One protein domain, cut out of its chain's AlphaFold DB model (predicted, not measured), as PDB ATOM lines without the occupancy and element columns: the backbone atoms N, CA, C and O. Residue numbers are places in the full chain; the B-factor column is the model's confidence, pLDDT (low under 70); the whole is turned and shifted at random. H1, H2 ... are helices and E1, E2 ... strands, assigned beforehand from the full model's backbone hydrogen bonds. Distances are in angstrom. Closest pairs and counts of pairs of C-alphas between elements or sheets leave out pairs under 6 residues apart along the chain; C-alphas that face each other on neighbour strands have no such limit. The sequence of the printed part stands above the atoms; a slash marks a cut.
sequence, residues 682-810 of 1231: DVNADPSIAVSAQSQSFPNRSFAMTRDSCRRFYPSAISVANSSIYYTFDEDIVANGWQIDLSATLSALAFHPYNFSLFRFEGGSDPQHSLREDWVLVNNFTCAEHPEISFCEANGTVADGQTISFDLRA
ATOM      1  N   ASP A 682     192.238 185.627 152.472       85.75
ATOM      2  CA  ASP A 682     190.952 186.311 152.470       85.75
ATOM      3  C   ASP A 682     190.033 185.600 153.471       85.75
ATOM      4  O   ASP A 682     189.804 184.391 153.363       85.75
ATOM      5  N   VAL A 683     189.531 186.347 154.458       79.25
ATOM      6  CA  VAL A 683     188.612 185.835 155.481       79.25
ATOM      7  C   VAL A 683     187.244 186.465 155.248       79.25
ATOM      8  O   VAL A 683     187.025 187.634 155.562       79.25
ATOM      9  N   ASN A 684     186.321 185.700 154.666       72.94
ATOM     10  CA  ASN A 684     184.985 186.201 154.348       72.94
ATOM     11  C   ASN A 684     184.025 185.956 155.524       72.94
ATOM     12  O   ASN A 684     183.888 184.828 156.011       72.94
ATOM     13  N   ALA A 685     183.358 187.027 155.959       65.00
ATOM     14  CA  ALA A 685     182.298 187.021 156.967       65.00
ATOM     15  C   ALA A 685     180.910 186.922 156.320       65.00
ATOM     16  O   ALA A 685     180.744 187.301 155.158       65.00
ATOM     17  N   ASP A 686     179.898 186.522 157.093       57.38
ATOM     18  CA  ASP A 686     178.505 186.789 156.726       57.38
ATOM     19  C   ASP A 686     178.293 188.321 156.623       57.38
ATOM     20  O   ASP A 686     178.556 189.047 157.592       57.38
ATOM     21  N   PRO A 687     177.845 188.851 155.467       53.25
ATOM     22  CA  PRO A 687     177.681 190.290 155.246       53.25
ATOM     23  C   PRO A 687     176.662 190.959 156.185       53.25
ATOM     24  O   PRO A 687     176.623 192.187 156.253       53.25
ATOM     25  N   SER A 688     175.857 190.190 156.925       47.16
ATOM     26  CA  SER A 688     174.879 190.709 157.888       47.16
ATOM     27  C   SER A 688     175.469 191.200 159.226       47.16
ATOM     28  O   SER A 688     174.748 191.842 159.990       47.16
ATOM     29  N   ILE A 689     176.764 190.967 159.508       52.34
ATOM     30  CA  ILE A 689     177.411 191.257 160.815       52.34
ATOM     31  C   ILE A 689     178.685 192.127 160.667       52.34
ATOM     32  O   ILE A 689     179.616 192.064 161.467       52.34
ATOM     33  N   ALA A 690     178.779 192.970 159.635       44.31
ATOM     34  CA  ALA A 690     179.962 193.813 159.427       44.31
ATOM     35  C   ALA A 690     179.973 195.054 160.351       44.31
ATOM     36  O   ALA A 690     179.355 196.075 160.047       44.31
ATOM     37  N   VAL A 691     180.714 194.998 161.465       47.22
ATOM     38  CA  VAL A 691     181.100 196.180 162.262       47.22
ATOM     39  C   VAL A 691     182.545 196.564 161.933       47.22
ATOM     40  O   VAL A 691     183.428 195.712 161.862       47.22
ATOM     41  N   SER A 692     182.794 197.860 161.731       46.38
ATOM     42  CA  SER A 692     184.119 198.426 161.458       46.38
ATOM     43  C   SER A 692     185.090 198.169 162.619       46.38
ATOM     44  O   SER A 692     184.972 198.798 163.672       46.38
ATOM     45  N   ALA A 693     186.057 197.273 162.428       44.75
ATOM     46  CA  ALA A 693     187.090 196.970 163.416       44.75
ATOM     47  C   ALA A 693     188.341 197.841 163.210       44.75
ATOM     48  O   ALA A 693     188.855 197.952 162.096       44.75
ATOM     49  N   GLN A 694     188.852 198.442 164.290       47.00
ATOM     50  CA  GLN A 694     190.201 199.013 164.334       47.00
ATOM     51  C   GLN A 694     191.236 197.888 164.469       47.00
ATOM     52  O   GLN A 694     191.064 196.969 165.268       47.00
ATOM     53  N   SER A 695     192.316 197.981 163.693       47.94
ATOM     54  CA  SER A 695     193.399 196.997 163.617       47.94
ATOM     55  C   SER A 695     194.099 196.790 164.966       47.94
ATOM     56  O   SER A 695     194.815 197.680 165.432       47.94
ATOM     57  N   GLN A 696     193.953 195.608 165.565       57.34
ATOM     58  CA  GLN A 696     194.872 195.130 166.601       57.34
ATOM     59  C   GLN A 696     196.043 194.368 165.963       57.34
ATOM     60  O   GLN A 696     195.931 193.824 164.863       57.34
ATOM     61  N   SER A 697     197.194 194.357 166.637       59.25
ATOM     62  CA  SER A 697     198.395 193.657 166.175       59.25
ATOM     63  C   SER A 697     198.184 192.141 166.194       59.25
ATOM     64  O   SER A 697     198.036 191.559 167.269       59.25
ATOM     65  N   PHE A 698     198.221 191.498 165.025       65.00
ATOM     66  CA  PHE A 698     198.230 190.039 164.922       65.00
ATOM     67  C   PHE A 698     199.547 189.473 165.479       65.00
ATOM     68  O   PHE A 698     200.620 189.942 165.089       65.00
ATOM     69  N   PRO A 699     199.516 188.461 166.362       67.19
ATOM     70  CA  PRO A 699     200.732 187.798 166.814       67.19
ATOM     71  C   PRO A 699     201.426 187.095 165.640       67.19
ATOM     72  O   PRO A 699     200.795 186.309 164.942       67.19
ATOM     73  N   ASN A 700     202.746 187.251 165.481       65.69
ATOM     74  CA  ASN A 700     203.513 186.571 164.415       65.69
ATOM     75  C   ASN A 700     203.418 185.026 164.439       65.69
ATOM     76  O   ASN A 700     203.866 184.365 163.507       65.69
ATOM     77  N   ARG A 701     202.859 184.432 165.503       70.62
ATOM     78  CA  ARG A 701     202.667 182.983 165.663       70.62
ATOM     79  C   ARG A 701     201.253 182.488 165.344       70.62
ATOM     80  O   ARG A 701     201.043 181.283 165.408       70.62
ATOM     81  N   SER A 702     200.309 183.369 165.000       76.62
ATOM     82  CA  SER A 702     198.921 182.973 164.720       76.62
ATOM     83  C   SER A 702     198.733 182.296 163.358       76.62
ATOM     84  O   SER A 702     197.701 181.676 163.121       76.62
ATOM     85  N   PHE A 703     199.723 182.386 162.467       86.38
ATOM     86  CA  PHE A 703     199.719 181.754 161.152       86.38
ATOM     87  C   PHE A 703     201.075 181.112 160.868       86.38
ATOM     88  O   PHE A 703     202.123 181.694 161.161       86.38
ATOM     89  N   ALA A 704     201.061 179.932 160.257       87.12
ATOM     90  CA  ALA A 704     202.268 179.286 159.773       87.12
ATOM     91  C   ALA A 704     202.021 178.589 158.440       87.12
ATOM     92  O   ALA A 704     201.051 177.850 158.281       87.12
ATOM     93  N   MET A 705     202.957 178.737 157.508       89.06
ATOM     94  CA  MET A 705     203.038 177.814 156.381       89.06
ATOM     95  C   MET A 705     203.607 176.492 156.863       89.06
ATOM     96  O   MET A 705     204.579 176.471 157.622       89.06
ATOM     97  N   THR A 706     203.018 175.384 156.426       82.06
ATOM     98  CA  THR A 706     203.476 174.053 156.811       82.06
ATOM     99  C   THR A 706     204.032 173.319 155.599       82.06
ATOM    100  O   THR A 706     203.453 173.276 154.512       82.06
ATOM    101  N   ARG A 707     205.218 172.743 155.776       81.00
ATOM    102  CA  ARG A 707     205.779 171.768 154.848       81.00
ATOM    103  C   ARG A 707     205.691 170.397 155.490       81.00
ATOM    104  O   ARG A 707     206.257 170.154 156.559       81.00
ATOM    105  N   ASP A 708     204.960 169.534 154.808       69.19
ATOM    106  CA  ASP A 708     204.670 168.153 155.143       69.19
ATOM    107  C   ASP A 708     204.075 168.002 156.551       69.19
ATOM    108  O   ASP A 708     204.423 167.081 157.288       69.19
ATOM    109  N   SER A 709     203.233 168.965 156.943       66.81
ATOM    110  CA  SER A 709     202.525 169.037 158.233       66.81
ATOM    111  C   SER A 709     203.412 169.148 159.486       66.81
ATOM    112  O   SER A 709     202.895 169.340 160.582       66.81
ATOM    113  N   CYS A 710     204.744 169.119 159.343       66.38
ATOM    114  CA  CYS A 710     205.683 169.089 160.472       66.38
ATOM    115  C   CYS A 710     206.649 170.276 160.535       66.38
ATOM    116  O   CYS A 710     206.994 170.722 161.629       66.38
ATOM    117  N   ARG A 711     207.079 170.840 159.397       71.00
ATOM    118  CA  ARG A 711     207.957 172.021 159.397       71.00
ATOM    119  C   ARG A 711     207.121 173.286 159.244       71.00
ATOM    120  O   ARG A 711     206.502 173.482 158.203       71.00
ATOM    121  N   ARG A 712     207.115 174.130 160.277       79.19
ATOM    122  CA  ARG A 712     206.366 175.393 160.313       79.19
ATOM    123  C   ARG A 712     207.269 176.565 159.949       79.19
ATOM    124  O   ARG A 712     208.360 176.698 160.501       79.19
ATOM    125  N   PHE A 713     206.791 177.415 159.057       85.56
ATOM    126  CA  PHE A 713     207.414 178.679 158.699       85.56
ATOM    127  C   PHE A 713     206.484 179.796 159.147       85.56
ATOM    128  O   PHE A 713     205.320 179.828 158.747       85.56
ATOM    129  N   TYR A 714     206.997 180.692 159.979       87.62
ATOM    130  CA  TYR A 714     206.247 181.842 160.469       87.62
ATOM    131  C   TYR A 714     206.570 183.072 159.617       87.62
ATOM    132  O   TYR A 714     207.713 183.207 159.171       87.62
ATOM    133  N   PRO A 715     205.585 183.943 159.361       88.50
ATOM    134  CA  PRO A 715     205.799 185.161 158.591       88.50
ATOM    135  C   PRO A 715     206.755 186.107 159.329       88.50
ATOM    136  O   PRO A 715     206.687 186.240 160.554       88.50
ATOM    137  N   SER A 716     207.627 186.788 158.585       85.94
ATOM    138  CA  SER A 716     208.485 187.845 159.132       85.94
ATOM    139  C   SER A 716     207.746 189.177 159.250       85.94
ATOM    140  O   SER A 716     208.031 189.960 160.158       85.94
ATOM    141  N   ALA A 717     206.737 189.401 158.401       82.88
ATOM    142  CA  ALA A 717     205.825 190.534 158.495       82.88
ATOM    143  C   ALA A 717     204.375 190.130 158.191       82.88
ATOM    144  O   ALA A 717     204.107 189.339 157.283       82.88
ATOM    145  N   ILE A 718     203.442 190.718 158.944       82.81
ATOM    146  CA  ILE A 718     201.994 190.570 158.763       82.81
ATOM    147  C   ILE A 718     201.408 191.960 158.535       82.81
ATOM    148  O   ILE A 718     201.694 192.889 159.290       82.81
ATOM    149  N   SER A 719     200.577 192.107 157.508       81.38
ATOM    150  CA  SER A 719     199.817 193.335 157.260       81.38
ATOM    151  C   SER A 719     198.360 193.001 156.973       81.38
ATOM    152  O   SER A 719     198.067 191.979 156.359       81.38
ATOM    153  N   VAL A 720     197.445 193.844 157.441       75.88
ATOM    154  CA  VAL A 720     196.000 193.642 157.290       75.88
ATOM    155  C   VAL A 720     195.450 194.806 156.483       75.88
ATOM    156  O   VAL A 720     195.657 195.960 156.857       75.88
ATOM    157  N   ALA A 721     194.757 194.512 155.387       73.50
ATOM    158  CA  ALA A 721     194.061 195.514 154.590       73.50
ATOM    159  C   ALA A 721     192.678 194.979 154.202       73.50
ATOM    160  O   ALA A 721     192.557 193.893 153.634       73.50
ATOM    161  N   ASN A 722     191.633 195.755 154.499       73.25
ATOM    162  CA  ASN A 722     190.231 195.355 154.337       73.25
ATOM    163  C   ASN A 722     189.911 194.048 155.101       73.25
ATOM    164  O   ASN A 722     190.041 194.016 156.322       73.25
ATOM    165  N   SER A 723     189.500 192.991 154.388       71.81
ATOM    166  CA  SER A 723     189.194 191.636 154.884       71.81
ATOM    167  C   SER A 723     190.277 190.601 154.534       71.81
ATOM    168  O   SER A 723     190.039 189.394 154.609       71.81
ATOM    169  N   SER A 724     191.456 191.067 154.115       80.12
ATOM    170  CA  SER A 724     192.569 190.233 153.665       80.12
ATOM    171  C   SER A 724     193.783 190.417 154.571       80.12
ATOM    172  O   SER A 724     194.189 191.541 154.885       80.12
ATOM    173  N   ILE A 725     194.393 189.303 154.968       84.75
ATOM    174  CA  ILE A 725     195.626 189.273 155.756       84.75
ATOM    175  C   ILE A 725     196.776 188.874 154.832       84.75
ATOM    176  O   ILE A 725     196.736 187.825 154.195       84.75
ATOM    177  N   TYR A 726     197.806 189.709 154.756       86.50
ATOM    178  CA  TYR A 726     198.986 189.488 153.930       86.50
ATOM    179  C   TYR A 726     200.162 189.050 154.800       86.50
ATOM    180  O   TYR A 726     200.565 189.755 155.730       86.50
ATOM    181  N   TYR A 727     200.737 187.907 154.451       89.44
ATOM    182  CA  TYR A 727     201.880 187.289 155.105       89.44
ATOM    183  C   TYR A 727     203.103 187.383 154.196       89.44
ATOM    184  O   TYR A 727     203.071 186.925 153.053       89.44
ATOM    185  N   THR A 728     204.185 187.968 154.705       88.69
ATOM    186  CA  THR A 728     205.470 188.058 154.005       88.69
ATOM    187  C   THR A 728     206.527 187.257 154.746       88.69
ATOM    188  O   THR A 728     206.610 187.313 155.974       88.69
ATOM    189  N   PHE A 729     207.328 186.523 153.983       90.06
ATOM    190  CA  PHE A 729     208.449 185.732 154.468       90.06
ATOM    191  C   PHE A 729     209.777 186.316 153.968       90.06
ATOM    192  O   PHE A 729     209.841 186.991 152.935       90.06
ATOM    193  N   ASP A 730     210.855 186.056 154.706       86.56
ATOM    194  CA  ASP A 730     212.184 186.569 154.350       86.56
ATOM    195  C   ASP A 730     212.713 185.943 153.054       86.56
ATOM    196  O   ASP A 730     213.358 186.631 152.261       86.56
ATOM    197  N   GLU A 731     212.346 184.685 152.802       89.12
ATOM    198  CA  GLU A 731     212.725 183.877 151.641       89.12
ATOM    199  C   GLU A 731     211.494 183.186 151.029       89.12
ATOM    200  O   GLU A 731     210.426 183.126 151.646       89.12
ATOM    201  N   ASP A 732     211.645 182.641 149.820       87.06
ATOM    202  CA  ASP A 732     210.614 181.812 149.193       87.06
ATOM    203  C   ASP A 732     210.378 180.539 150.012       87.06
ATOM    204  O   ASP A 732     211.232 179.653 150.114       87.06
ATOM    205  N   ILE A 733     209.182 180.421 150.588       89.06
ATOM    206  CA  ILE A 733     208.816 179.265 151.403       89.06
ATOM    207  C   ILE A 733     208.180 178.211 150.515       89.06
ATOM    208  O   ILE A 733     207.162 178.472 149.881       89.06
ATOM    209  N   VAL A 734     208.757 177.008 150.495       87.25
ATOM    210  CA  VAL A 734     208.142 175.826 149.877       87.25
ATOM    211  C   VAL A 734     207.238 175.142 150.901       87.25
ATOM    212  O   VAL A 734     207.734 174.562 151.870       87.25
ATOM    213  N   ALA A 735     205.930 175.175 150.670       87.06
ATOM    214  CA  ALA A 735     204.907 174.613 151.546       87.06
ATOM    215  C   ALA A 735     203.937 173.714 150.762       87.06
ATOM    216  O   ALA A 735     203.825 173.809 149.544       87.06
ATOM    217  N   ASN A 736     203.264 172.805 151.460       82.88
ATOM    218  CA  ASN A 736     202.167 171.970 150.945       82.88
ATOM    219  C   ASN A 736     201.063 171.845 152.006       82.88
ATOM    220  O   ASN A 736     200.390 170.826 152.117       82.88
ATOM    221  N   GLY A 737     200.907 172.903 152.796       85.56
ATOM    222  CA  GLY A 737     199.925 173.043 153.853       85.56
ATOM    223  C   GLY A 737     200.092 174.384 154.562       85.56
ATOM    224  O   GLY A 737     201.048 175.128 154.320       85.56
ATOM    225  N   TRP A 738     199.144 174.711 155.429       87.75
ATOM    226  CA  TRP A 738     199.191 175.906 156.270       87.75
ATOM    227  C   TRP A 738     198.352 175.711 157.528       87.75
ATOM    228  O   TRP A 738     197.492 174.837 157.586       87.75
ATOM    229  N   GLN A 739     198.627 176.500 158.557       85.81
ATOM    230  CA  GLN A 739     197.998 176.396 159.866       85.81
ATOM    231  C   GLN A 739     197.610 177.780 160.371       85.81
ATOM    232  O   GLN A 739     198.353 178.747 160.179       85.81
ATOM    233  N   ILE A 740     196.469 177.850 161.050       83.81
ATOM    234  CA  ILE A 740     195.967 179.059 161.691       83.81
ATOM    235  C   ILE A 740     195.542 178.770 163.132       83.81
ATOM    236  O   ILE A 740     194.929 177.743 163.427       83.81
ATOM    237  N   ASP A 741     195.902 179.669 164.039       80.44
ATOM    238  CA  ASP A 741     195.434 179.678 165.420       80.44
ATOM    239  C   ASP A 741     194.079 180.379 165.475       80.44
ATOM    240  O   ASP A 741     193.979 181.580 165.203       80.44
ATOM    241  N   LEU A 742     193.031 179.618 165.787       73.12
ATOM    242  CA  LEU A 742     191.674 180.138 165.804       73.12
ATOM    243  C   LEU A 742     191.456 181.097 166.968       73.12
ATOM    244  O   LEU A 742     190.813 182.119 166.755       73.12
ATOM    245  N   SER A 743     191.985 180.835 168.168       69.38
ATOM    246  CA  SER A 743     191.728 181.723 169.311       69.38
ATOM    247  C   SER A 743     192.429 183.072 169.121       69.38
ATOM    248  O   SER A 743     191.824 184.126 169.341       69.38
ATOM    249  N   ALA A 744     193.653 183.068 168.583       67.94
ATOM    250  CA  ALA A 744     194.384 184.289 168.235       67.94
ATOM    251  C   ALA A 744     193.793 185.036 167.022       67.94
ATOM    252  O   ALA A 744     193.860 186.262 166.955       67.94
ATOM    253  N   THR A 745     193.215 184.320 166.054       68.88
ATOM    254  CA  THR A 745     192.634 184.936 164.848       68.88
ATOM    255  C   THR A 745     191.233 185.486 165.113       68.88
ATOM    256  O   THR A 745     190.924 186.596 164.687       68.88
ATOM    257  N   LEU A 746     190.398 184.759 165.858       66.94
ATOM    258  CA  LEU A 746     189.038 185.176 166.218       66.94
ATOM    259  C   LEU A 746     189.023 186.314 167.239       66.94
ATOM    260  O   LEU A 746     188.118 187.134 167.208       66.94
ATOM    261  N   SER A 747     190.030 186.408 168.111       65.56
ATOM    262  CA  SER A 747     190.180 187.568 169.004       65.56
ATOM    263  C   SER A 747     190.586 188.848 168.264       65.56
ATOM    264  O   SER A 747     190.292 189.944 168.738       65.56
ATOM    265  N   ALA A 748     191.222 188.723 167.094       64.56
ATOM    266  CA  ALA A 748     191.656 189.846 166.263       64.56
ATOM    267  C   ALA A 748     190.636 190.257 165.177       64.56
ATOM    268  O   ALA A 748     190.757 191.345 164.609       64.56
ATOM    269  N   LEU A 749     189.632 189.421 164.883       63.75
ATOM    270  CA  LEU A 749     188.575 189.678 163.897       63.75
ATOM    271  C   LEU A 749     187.235 189.956 164.597       63.75
ATOM    272  O   LEU A 749     186.840 189.247 165.510       63.75
ATOM    273  N   ALA A 750     186.488 190.968 164.148       57.38
ATOM    274  CA  ALA A 750     185.211 191.359 164.769       57.38
ATOM    275  C   ALA A 750     183.995 190.507 164.339       57.38
ATOM    276  O   ALA A 750     182.856 190.900 164.591       57.38
ATOM    277  N   PHE A 751     184.208 189.378 163.658       62.69
ATOM    278  CA  PHE A 751     183.153 188.558 163.055       62.69
ATOM    279  C   PHE A 751     183.527 187.070 163.028       62.69
ATOM    280  O   PHE A 751     184.708 186.724 163.019       62.69
ATOM    281  N   HIS A 752     182.520 186.190 162.959       62.34
ATOM    282  CA  HIS A 752     182.725 184.753 162.758       62.34
ATOM    283  C   HIS A 752     183.086 184.459 161.286       62.34
ATOM    284  O   HIS A 752     182.297 184.783 160.393       62.34
ATOM    285  N   PRO A 753     184.264 183.873 161.001       66.81
ATOM    286  CA  PRO A 753     184.658 183.482 159.651       66.81
ATOM    287  C   PRO A 753     183.759 182.368 159.113       66.81
ATOM    288  O   PRO A 753     183.552 181.368 159.791       66.81
ATOM    289  N   TYR A 754     183.285 182.507 157.876       71.31
ATOM    290  CA  TYR A 754     182.523 181.458 157.185       71.31
ATOM    291  C   TYR A 754     183.340 180.768 156.079       71.31
ATOM    292  O   TYR A 754     183.067 179.623 155.708       71.31
ATOM    293  N   ASN A 755     184.349 181.462 155.540       81.31
ATOM    294  CA  ASN A 755     185.185 180.982 154.443       81.31
ATOM    295  C   ASN A 755     186.619 181.544 154.540       81.31
ATOM    296  O   ASN A 755     186.801 182.739 154.794       81.31
ATOM    297  N   PHE A 756     187.610 180.681 154.306       84.69
ATOM    298  CA  PHE A 756     189.031 181.011 154.206       84.69
ATOM    299  C   PHE A 756     189.556 180.723 152.794       84.69
ATOM    300  O   PHE A 756     189.563 179.573 152.354       84.69
ATOM    301  N   SER A 757     190.095 181.737 152.116       87.81
ATOM    302  CA  SER A 757     190.725 181.574 150.800       87.81
ATOM    303  C   SER A 757     192.189 182.021 150.843       87.81
ATOM    304  O   SER A 757     192.482 183.196 151.050       87.81
ATOM    305  N   LEU A 758     193.122 181.089 150.643       89.12
ATOM    306  CA  LEU A 758     194.563 181.348 150.622       89.12
ATOM    307  C   LEU A 758     195.056 181.533 149.184       89.12
ATOM    308  O   LEU A 758     194.862 180.659 148.340       89.12
ATOM    309  N   PHE A 759     195.781 182.616 148.936       90.50
ATOM    310  CA  PHE A 759     196.403 182.952 147.661       90.50
ATOM    311  C   PHE A 759     197.923 183.072 147.803       90.50
ATOM    312  O   PHE A 759     198.433 183.493 148.845       90.50
ATOM    313  N   ARG A 760     198.645 182.752 146.728       91.06
ATOM    314  CA  ARG A 760     200.084 183.001 146.568       91.06
ATOM    315  C   ARG A 760     200.327 184.082 145.524       91.06
ATOM    316  O   ARG A 760     199.572 184.184 144.561       91.06
ATOM    317  N   PHE A 761     201.396 184.843 145.698       89.44
ATOM    318  CA  PHE A 761     201.815 185.865 144.744       89.44
ATOM    319  C   PHE A 761     202.788 185.282 143.707       89.44
ATOM    320  O   PHE A 761     203.798 184.699 144.102       89.44
ATOM    321  N   GLU A 762     202.506 185.426 142.406       81.88
ATOM    322  CA  GLU A 762     203.379 184.918 141.325       81.88
ATOM    323  C   GLU A 762     204.217 186.006 140.618       81.88
ATOM    324  O   GLU A 762     205.184 185.666 139.934       81.88
ATOM    325  N   GLY A 763     203.936 187.302 140.822       71.69
ATOM    326  CA  GLY A 763     204.776 188.390 140.302       71.69
ATOM    327  C   GLY A 763     204.178 189.798 140.436       71.69
ATOM    328  O   GLY A 763     202.967 189.960 140.439       71.69
ATOM    329  N   GLY A 764     205.040 190.821 140.549       65.31
ATOM    330  CA  GLY A 764     204.685 192.249 140.648       65.31
ATOM    331  C   GLY A 764     205.596 193.024 141.619       65.31
ATOM    332  O   GLY A 764     206.338 192.420 142.391       65.31
ATOM    333  N   SER A 765     205.598 194.362 141.559       58.53
ATOM    334  CA  SER A 765     206.511 195.220 142.345       58.53
ATOM    335  C   SER A 765     206.011 195.580 143.750       58.53
ATOM    336  O   SER A 765     206.824 195.952 144.591       58.53
ATOM    337  N   ASP A 766     204.702 195.471 144.010       70.00
ATOM    338  CA  ASP A 766     204.105 195.692 145.333       70.00
ATOM    339  C   ASP A 766     202.938 194.709 145.581       70.00
ATOM    340  O   ASP A 766     201.907 194.823 144.914       70.00
ATOM    341  N   PRO A 767     203.063 193.757 146.526       66.69
ATOM    342  CA  PRO A 767     202.025 192.769 146.816       66.69
ATOM    343  C   PRO A 767     200.756 193.361 147.456       66.69
ATOM    344  O   PRO A 767     199.707 192.723 147.398       66.69
ATOM    345  N   GLN A 768     200.798 194.558 148.056       64.56
ATOM    346  CA  GLN A 768     199.612 195.167 148.683       64.56
ATOM    347  C   GLN A 768     198.715 195.926 147.690       64.56
ATOM    348  O   GLN A 768     197.522 196.079 147.944       64.56
ATOM    349  N   HIS A 769     199.272 196.374 146.559       63.84
ATOM    350  CA  HIS A 769     198.578 197.187 145.546       63.84
ATOM    351  C   HIS A 769     198.500 196.508 144.166       63.84
ATOM    352  O   HIS A 769     198.118 197.147 143.183       63.84
ATOM    353  N   SER A 770     198.876 195.230 144.069       66.12
ATOM    354  CA  SER A 770     198.862 194.466 142.818       66.12
ATOM    355  C   SER A 770     197.441 194.157 142.329       66.12
ATOM    356  O   SER A 770     196.483 194.109 143.108       66.12
ATOM    357  N   LEU A 771     197.290 193.909 141.023       65.31
ATOM    358  CA  LEU A 771     196.001 193.540 140.438       65.31
ATOM    359  C   LEU A 771     195.581 192.141 140.918       65.31
ATOM    360  O   LEU A 771     196.401 191.307 141.305       65.31
ATOM    361  N   ARG A 772     194.271 191.861 140.892       63.44
ATOM    362  CA  ARG A 772     193.700 190.580 141.356       63.44
ATOM    363  C   ARG A 772     194.224 189.366 140.568       63.44
ATOM    364  O   ARG A 772     194.144 188.257 141.080       63.44
ATOM    365  N   GLU A 773     194.755 189.589 139.365       65.12
ATOM    366  CA  GLU A 773     195.304 188.574 138.453       65.12
ATOM    367  C   GLU A 773     196.699 188.060 138.865       65.12
ATOM    368  O   GLU A 773     197.061 186.951 138.486       65.12
ATOM    369  N   ASP A 774     197.441 188.799 139.701       80.56
ATOM    370  CA  ASP A 774     198.792 188.422 140.165       80.56
ATOM    371  C   ASP A 774     198.778 187.423 141.348       80.56
ATOM    372  O   ASP A 774     199.817 186.913 141.786       80.56
ATOM    373  N   TRP A 775     197.584 187.152 141.885       85.69
ATOM    374  CA  TRP A 775     197.339 186.280 143.030       85.69
ATOM    375  C   TRP A 775     196.682 184.970 142.591       85.69
ATOM    376  O   TRP A 775     195.522 184.948 142.177       85.69
ATOM    377  N   VAL A 776     197.391 183.853 142.754       88.19
ATOM    378  CA  VAL A 776     196.894 182.514 142.413       88.19
ATOM    379  C   VAL A 776     196.305 181.846 143.648       88.19
ATOM    380  O   VAL A 776     196.964 181.742 144.682       88.19
ATOM    381  N   LEU A 777     195.059 181.385 143.546       87.69
ATOM    382  CA  LEU A 777     194.387 180.648 144.615       87.69
ATOM    383  C   LEU A 777     195.118 179.322 144.881       87.69
ATOM    384  O   LEU A 777     195.332 178.526 143.970       87.69
ATOM    385  N   VAL A 778     195.480 179.093 146.141       85.62
ATOM    386  CA  VAL A 778     196.162 177.885 146.624       85.62
ATOM    387  C   VAL A 778     195.181 176.945 147.318       85.62
ATOM    388  O   VAL A 778     195.194 175.749 147.050       85.62
ATOM    389  N   ASN A 779     194.344 177.479 148.212       86.44
ATOM    390  CA  ASN A 779     193.341 176.712 148.952       86.44
ATOM    391  C   ASN A 779     192.083 177.554 149.187       86.44
ATOM    392  O   ASN A 779     192.193 178.757 149.413       86.44
ATOM    393  N   ASN A 780     190.910 176.927 149.192       85.75
ATOM    394  CA  ASN A 780     189.642 177.554 149.549       85.75
ATOM    395  C   ASN A 780     188.861 176.610 150.468       85.75
ATOM    396  O   ASN A 780     188.703 175.442 150.132       85.75
ATOM    397  N   PHE A 781     188.388 177.111 151.603       82.94
ATOM    398  CA  PHE A 781     187.674 176.331 152.607       82.94
ATOM    399  C   PHE A 781     186.391 177.035 153.018       82.94
ATOM    400  O   PHE A 781     186.433 178.203 153.397       82.94
ATOM    401  N   THR A 782     185.276 176.308 153.048       81.62
ATOM    402  CA  THR A 782     183.992 176.845 153.501       81.62
ATOM    403  C   THR A 782     183.395 175.986 154.612       81.62
ATOM    404  O   THR A 782     183.403 174.758 154.535       81.62
ATOM    405  N   CYS A 783     182.821 176.619 155.639       75.19
ATOM    406  CA  CYS A 783     182.130 175.886 156.706       75.19
ATOM    407  C   CYS A 783     180.862 175.160 156.217       75.19
ATOM    408  O   CYS A 783     180.407 174.224 156.867       75.19
ATOM    409  N   ALA A 784     180.309 175.552 155.061       74.88
ATOM    410  CA  ALA A 784     179.181 174.870 154.423       74.88
ATOM    411  C   ALA A 784     179.515 173.424 154.025       74.88
ATOM    412  O   ALA A 784     178.659 172.545 154.091       74.88
ATOM    413  N   GLU A 785     180.758 173.201 153.597       69.94
ATOM    414  CA  GLU A 785     181.250 171.913 153.109       69.94
ATOM    415  C   GLU A 785     181.763 171.016 154.248       69.94
ATOM    416  O   GLU A 785     181.933 169.816 154.042       69.94
ATOM    417  N   HIS A 786     181.967 171.580 155.449       69.56
ATOM    418  CA  HIS A 786     182.569 170.904 156.604       69.56
ATOM    419  C   HIS A 786     181.820 171.156 157.924       69.56
ATOM    420  O   HIS A 786     182.388 171.726 158.863       69.56
ATOM    421  N   PRO A 787     180.548 170.731 158.037       64.81
ATOM    422  CA  PRO A 787     179.755 170.912 159.253       64.81
ATOM    423  C   PRO A 787     180.290 170.129 160.465       64.81
ATOM    424  O   PRO A 787     179.921 170.432 161.591       64.81
ATOM    425  N   GLU A 788     181.136 169.117 160.251       64.50
ATOM    426  CA  GLU A 788     181.726 168.269 161.296       64.50
ATOM    427  C   GLU A 788     182.868 168.917 162.096       64.50
ATOM    428  O   GLU A 788     183.324 168.349 163.089       64.50
ATOM    429  N   ILE A 789     183.370 170.067 161.649       69.12
ATOM    430  CA  ILE A 789     184.471 170.792 162.287       69.12
ATOM    431  C   ILE A 789     183.892 171.631 163.427       69.12
ATOM    432  O   ILE A 789     182.975 172.416 163.193       69.12
ATOM    433  N   SER A 790     184.421 171.496 164.650       67.62
ATOM    434  CA  SER A 790     183.829 172.135 165.837       67.62
ATOM    435  C   SER A 790     183.769 173.662 165.727       67.62
ATOM    436  O   SER A 790     182.825 174.278 166.214       67.62
ATOM    437  N   PHE A 791     184.719 174.274 165.012       69.69
ATOM    438  CA  PHE A 791     184.698 175.699 164.667       69.69
ATOM    439  C   PHE A 791     183.512 176.118 163.772       69.69
ATOM    440  O   PHE A 791     183.053 177.256 163.860       69.69
ATOM    441  N   CYS A 792     183.011 175.229 162.912       72.44
ATOM    442  CA  CYS A 792     181.901 175.516 162.002       72.44
ATOM    443  C   CYS A 792     180.517 175.306 162.650       72.44
ATOM    444  O   CYS A 792     179.500 175.649 162.040       72.44
ATOM    445  N   GLU A 793     180.448 174.797 163.887       69.81
ATOM    446  CA  GLU A 793     179.207 174.731 164.661       69.81
ATOM    447  C   GLU A 793     178.851 176.105 165.257       69.81
ATOM    448  O   GLU A 793     179.640 176.723 165.969       69.81
ATOM    449  N   ALA A 794     177.612 176.565 165.047       55.09
ATOM    450  CA  ALA A 794     177.145 177.905 165.436       55.09
ATOM    451  C   ALA A 794     177.242 178.248 166.946       55.09
ATOM    452  O   ALA A 794     177.097 179.413 167.306       55.09
ATOM    453  N   ASN A 795     177.482 177.260 167.820       54.81
ATOM    454  CA  ASN A 795     177.609 177.410 169.280       54.81
ATOM    455  C   ASN A 795     178.964 176.917 169.837       54.81
ATOM    456  O   ASN A 795     179.116 176.808 171.057       54.81
ATOM    457  N   GLY A 796     179.936 176.581 168.983       55.69
ATOM    458  CA  GLY A 796     181.222 176.037 169.418       55.69
ATOM    459  C   GLY A 796     182.068 177.075 170.162       55.69
ATOM    460  O   GLY A 796     182.534 178.050 169.578       55.69
ATOM    461  N   THR A 797     182.308 176.877 171.461       58.12
ATOM    462  CA  THR A 797     183.341 177.633 172.186       58.12
ATOM    463  C   THR A 797     184.712 177.120 171.753       58.12
ATOM    464  O   THR A 797     185.109 176.029 172.161       58.12
ATOM    465  N   VAL A 798     185.428 177.892 170.932       63.28
ATOM    466  CA  VAL A 798     186.812 177.588 170.532       63.28
ATOM    467  C   VAL A 798     187.689 177.591 171.784       63.28
ATOM    468  O   VAL A 798     187.754 178.592 172.502       63.28
ATOM    469  N   ALA A 799     188.329 176.459 172.076       61.19
ATOM    470  CA  ALA A 799     189.225 176.343 173.220       61.19
ATOM    471  C   ALA A 799     190.494 177.181 172.986       61.19
ATOM    472  O   ALA A 799     190.970 177.316 171.858       61.19
ATOM    473  N   ASP A 800     191.063 177.744 174.053       61.03
ATOM    474  CA  ASP A 800     192.255 178.581 173.925       61.03
ATOM    475  C   ASP A 800     193.457 177.750 173.431       61.03
ATOM    476  O   ASP A 800     193.756 176.685 173.980       61.03
ATOM    477  N   GLY A 801     194.121 178.201 172.360       64.06
ATOM    478  CA  GLY A 801     195.194 177.456 171.687       64.06
ATOM    479  C   GLY A 801     194.722 176.359 170.719       64.06
ATOM    480  O   GLY A 801     195.507 175.474 170.363       64.06
ATOM    481  N   GLN A 802     193.456 176.381 170.293       69.38
ATOM    482  CA  GLN A 802     192.956 175.514 169.228       69.38
ATOM    483  C   GLN A 802     193.462 176.001 167.864       69.38
ATOM    484  O   GLN A 802     193.256 177.149 167.467       69.38
ATOM    485  N   THR A 803     194.118 175.112 167.120       72.00
ATOM    486  CA  THR A 803     194.656 175.427 165.793       72.00
ATOM    487  C   THR A 803     194.016 174.547 164.731       72.00
ATOM    488  O   THR A 803     193.826 173.349 164.948       72.00
ATOM    489  N   ILE A 804     193.738 175.125 163.567       74.62
ATOM    490  CA  ILE A 804     193.336 174.372 162.380       74.62
ATOM    491  C   ILE A 804     194.533 174.255 161.450       74.62
ATOM    492  O   ILE A 804     195.183 175.254 161.137       74.62
ATOM    493  N   SER A 805     194.799 173.038 160.981       76.88
ATOM    494  CA  SER A 805     195.773 172.779 159.926       76.88
ATOM    495  C   SER A 805     195.072 172.313 158.654       76.88
ATOM    496  O   SER A 805     194.205 171.438 158.683       76.88
ATOM    497  N   PHE A 806     195.511 172.873 157.534       79.19
ATOM    498  CA  PHE A 806     195.091 172.544 156.180       79.19
ATOM    499  C   PHE A 806     196.233 171.800 155.484       79.19
ATOM    500  O   PHE A 806     197.321 172.357 155.313       79.19
ATOM    501  N   ASP A 807     196.002 170.544 155.101       74.50
ATOM    502  CA  ASP A 807     197.010 169.682 154.474       74.50
ATOM    503  C   ASP A 807     196.748 169.524 152.970       74.50
ATOM    504  O   ASP A 807     195.811 168.855 152.551       74.50
ATOM    505  N   LEU A 808     197.585 170.140 152.139       78.81
ATOM    506  CA  LEU A 808     197.378 170.205 150.688       78.81
ATOM    507  C   LEU A 808     198.073 169.060 149.940       78.81
ATOM    508  O   LEU A 808     198.172 169.085 148.711       78.81
ATOM    509  N   ARG A 809     198.585 168.056 150.660       75.00
ATOM    510  CA  ARG A 809     199.226 166.879 150.065       75.00
ATOM    511  C   ARG A 809     198.222 166.014 149.312       75.00
ATOM    512  O   ARG A 809     197.036 165.968 149.626       75.00
ATOM    513  N   ALA A 810     198.729 165.271 148.327       70.62
ATOM    514  CA  ALA A 810     197.926 164.253 147.664       70.62
ATOM    515  C   ALA A 810     197.513 163.193 148.690       70.62
ATOM    516  O   ALA A 810     198.338 162.755 149.499       70.62
TER     517      ALA A 810
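What this domain is: This is residues 682 to 810 of the 1231 residues of an uncharacterized protein of Guillardia theta (strain CCMP2712) (UniProt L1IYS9). This is a strand-built body in which the strongly twisted sheet E3 E2 E6 E9 forms one side of a small sandwich and the hairpin E4 E5 the other, only partly face to face and with their strands crossed; E5 bends sharply, and its last residues come back to E2. A third sheet, E1 E7 E8, is joined on where the start of E1 meets the start of E5, while the short helix H1 grazes the four-stranded sheet and three long loops run round the outside. The printed part has 129 residues, with named elements in the order E1 E2 E3 E4 E5 E6 H1 E7 E8 E9, and the sheets are antiparallel throughout. The class is mostly strand, though under half of the residues, 64, are in named elements. The whole is compact, with a radius of gyration of the C-alphas of 14.7 A and spans of 42 by 34 by 26 A.

How they stand to each other: The largest sheet runs E3, residues 711 to 713, then E2, residues 703 to 707, E6, residues 737 to 741, and E9, residues 802 to 807; E3 and E9 are its edge strands. E2 and E3 form a hairpin, with N 707 and O 711 2.8 A apart. E2 and E6 are antiparallel at 154 degrees, with N 739 and O 704 2.8 A apart. E6 and E9 are antiparallel at 168 degrees, with N 806 and O 738 2.8 A apart. E4, residues 717 to 721, and E5, residues 724 to 735, form a second hairpin, with N 726 and O 719 2.8 A apart. This pair and the four-stranded sheet make a sandwich, two sheets face to face: the facing parts are 11.0 A centre to centre and their strands stand at 50 degrees. E5 bends by 112 degrees at residue 731, and the closest C-alphas of E2 and E5, Arg 707 and Ala 735, are 4.4 A apart. E5 and E6 meet only through their link. The third sheet runs E1, residues 682 to 685, E7, residues 753 to 761, and E8, residues 775 to 782. N 682 and O 757 are 2.8 A apart between E1 and E7. E7 and E8 form a hairpin, with N 758 and O 779 2.8 A apart. The closest C-alphas of E1 and E5, Asp 682 and Ser 724, are 4.4 A apart. E5 and E7 are near each other, with 8 pairs of C-alphas within 10 A, while E6 and E7 are apart. H1, residues 742 to 748, only grazes the four-stranded sheet with its residues 742 to 745; its closest C-alphas to E9, Leu 742 and Thr 803, are 5.6 A apart. In H1, 2 of 3 O i to N i+4 pairs are within hydrogen-bond range.

Where its parts are: E1 begins at C-alpha 682, (190.952, 186.311, 152.470). E5, the longest strand by residues, measures 20.0 A from first to last C-alpha, E7 22.9 A and E8 19.4 A. E8 bends by 64 degrees at residue 778. E9 measures 16.4 A and ends at C-alpha 807, (197.010, 169.682, 154.474). E6 measures 14.1 A and begins at C-alpha 737, (199.925, 173.043, 153.853).

The domain as a whole: The two C-alphas farthest apart, those of Ser 765 and Asn 795, are 43.3 A apart. The printed part has no cut. The long links are E1 to E2, E7 to E8 and E8 to E9, of 17, 13 and 19 residues. The mean pLDDT of the printed part is 73.1; 56 residues are under 70, among them residues 685 to 700, 743 to 753 and 793 to 802.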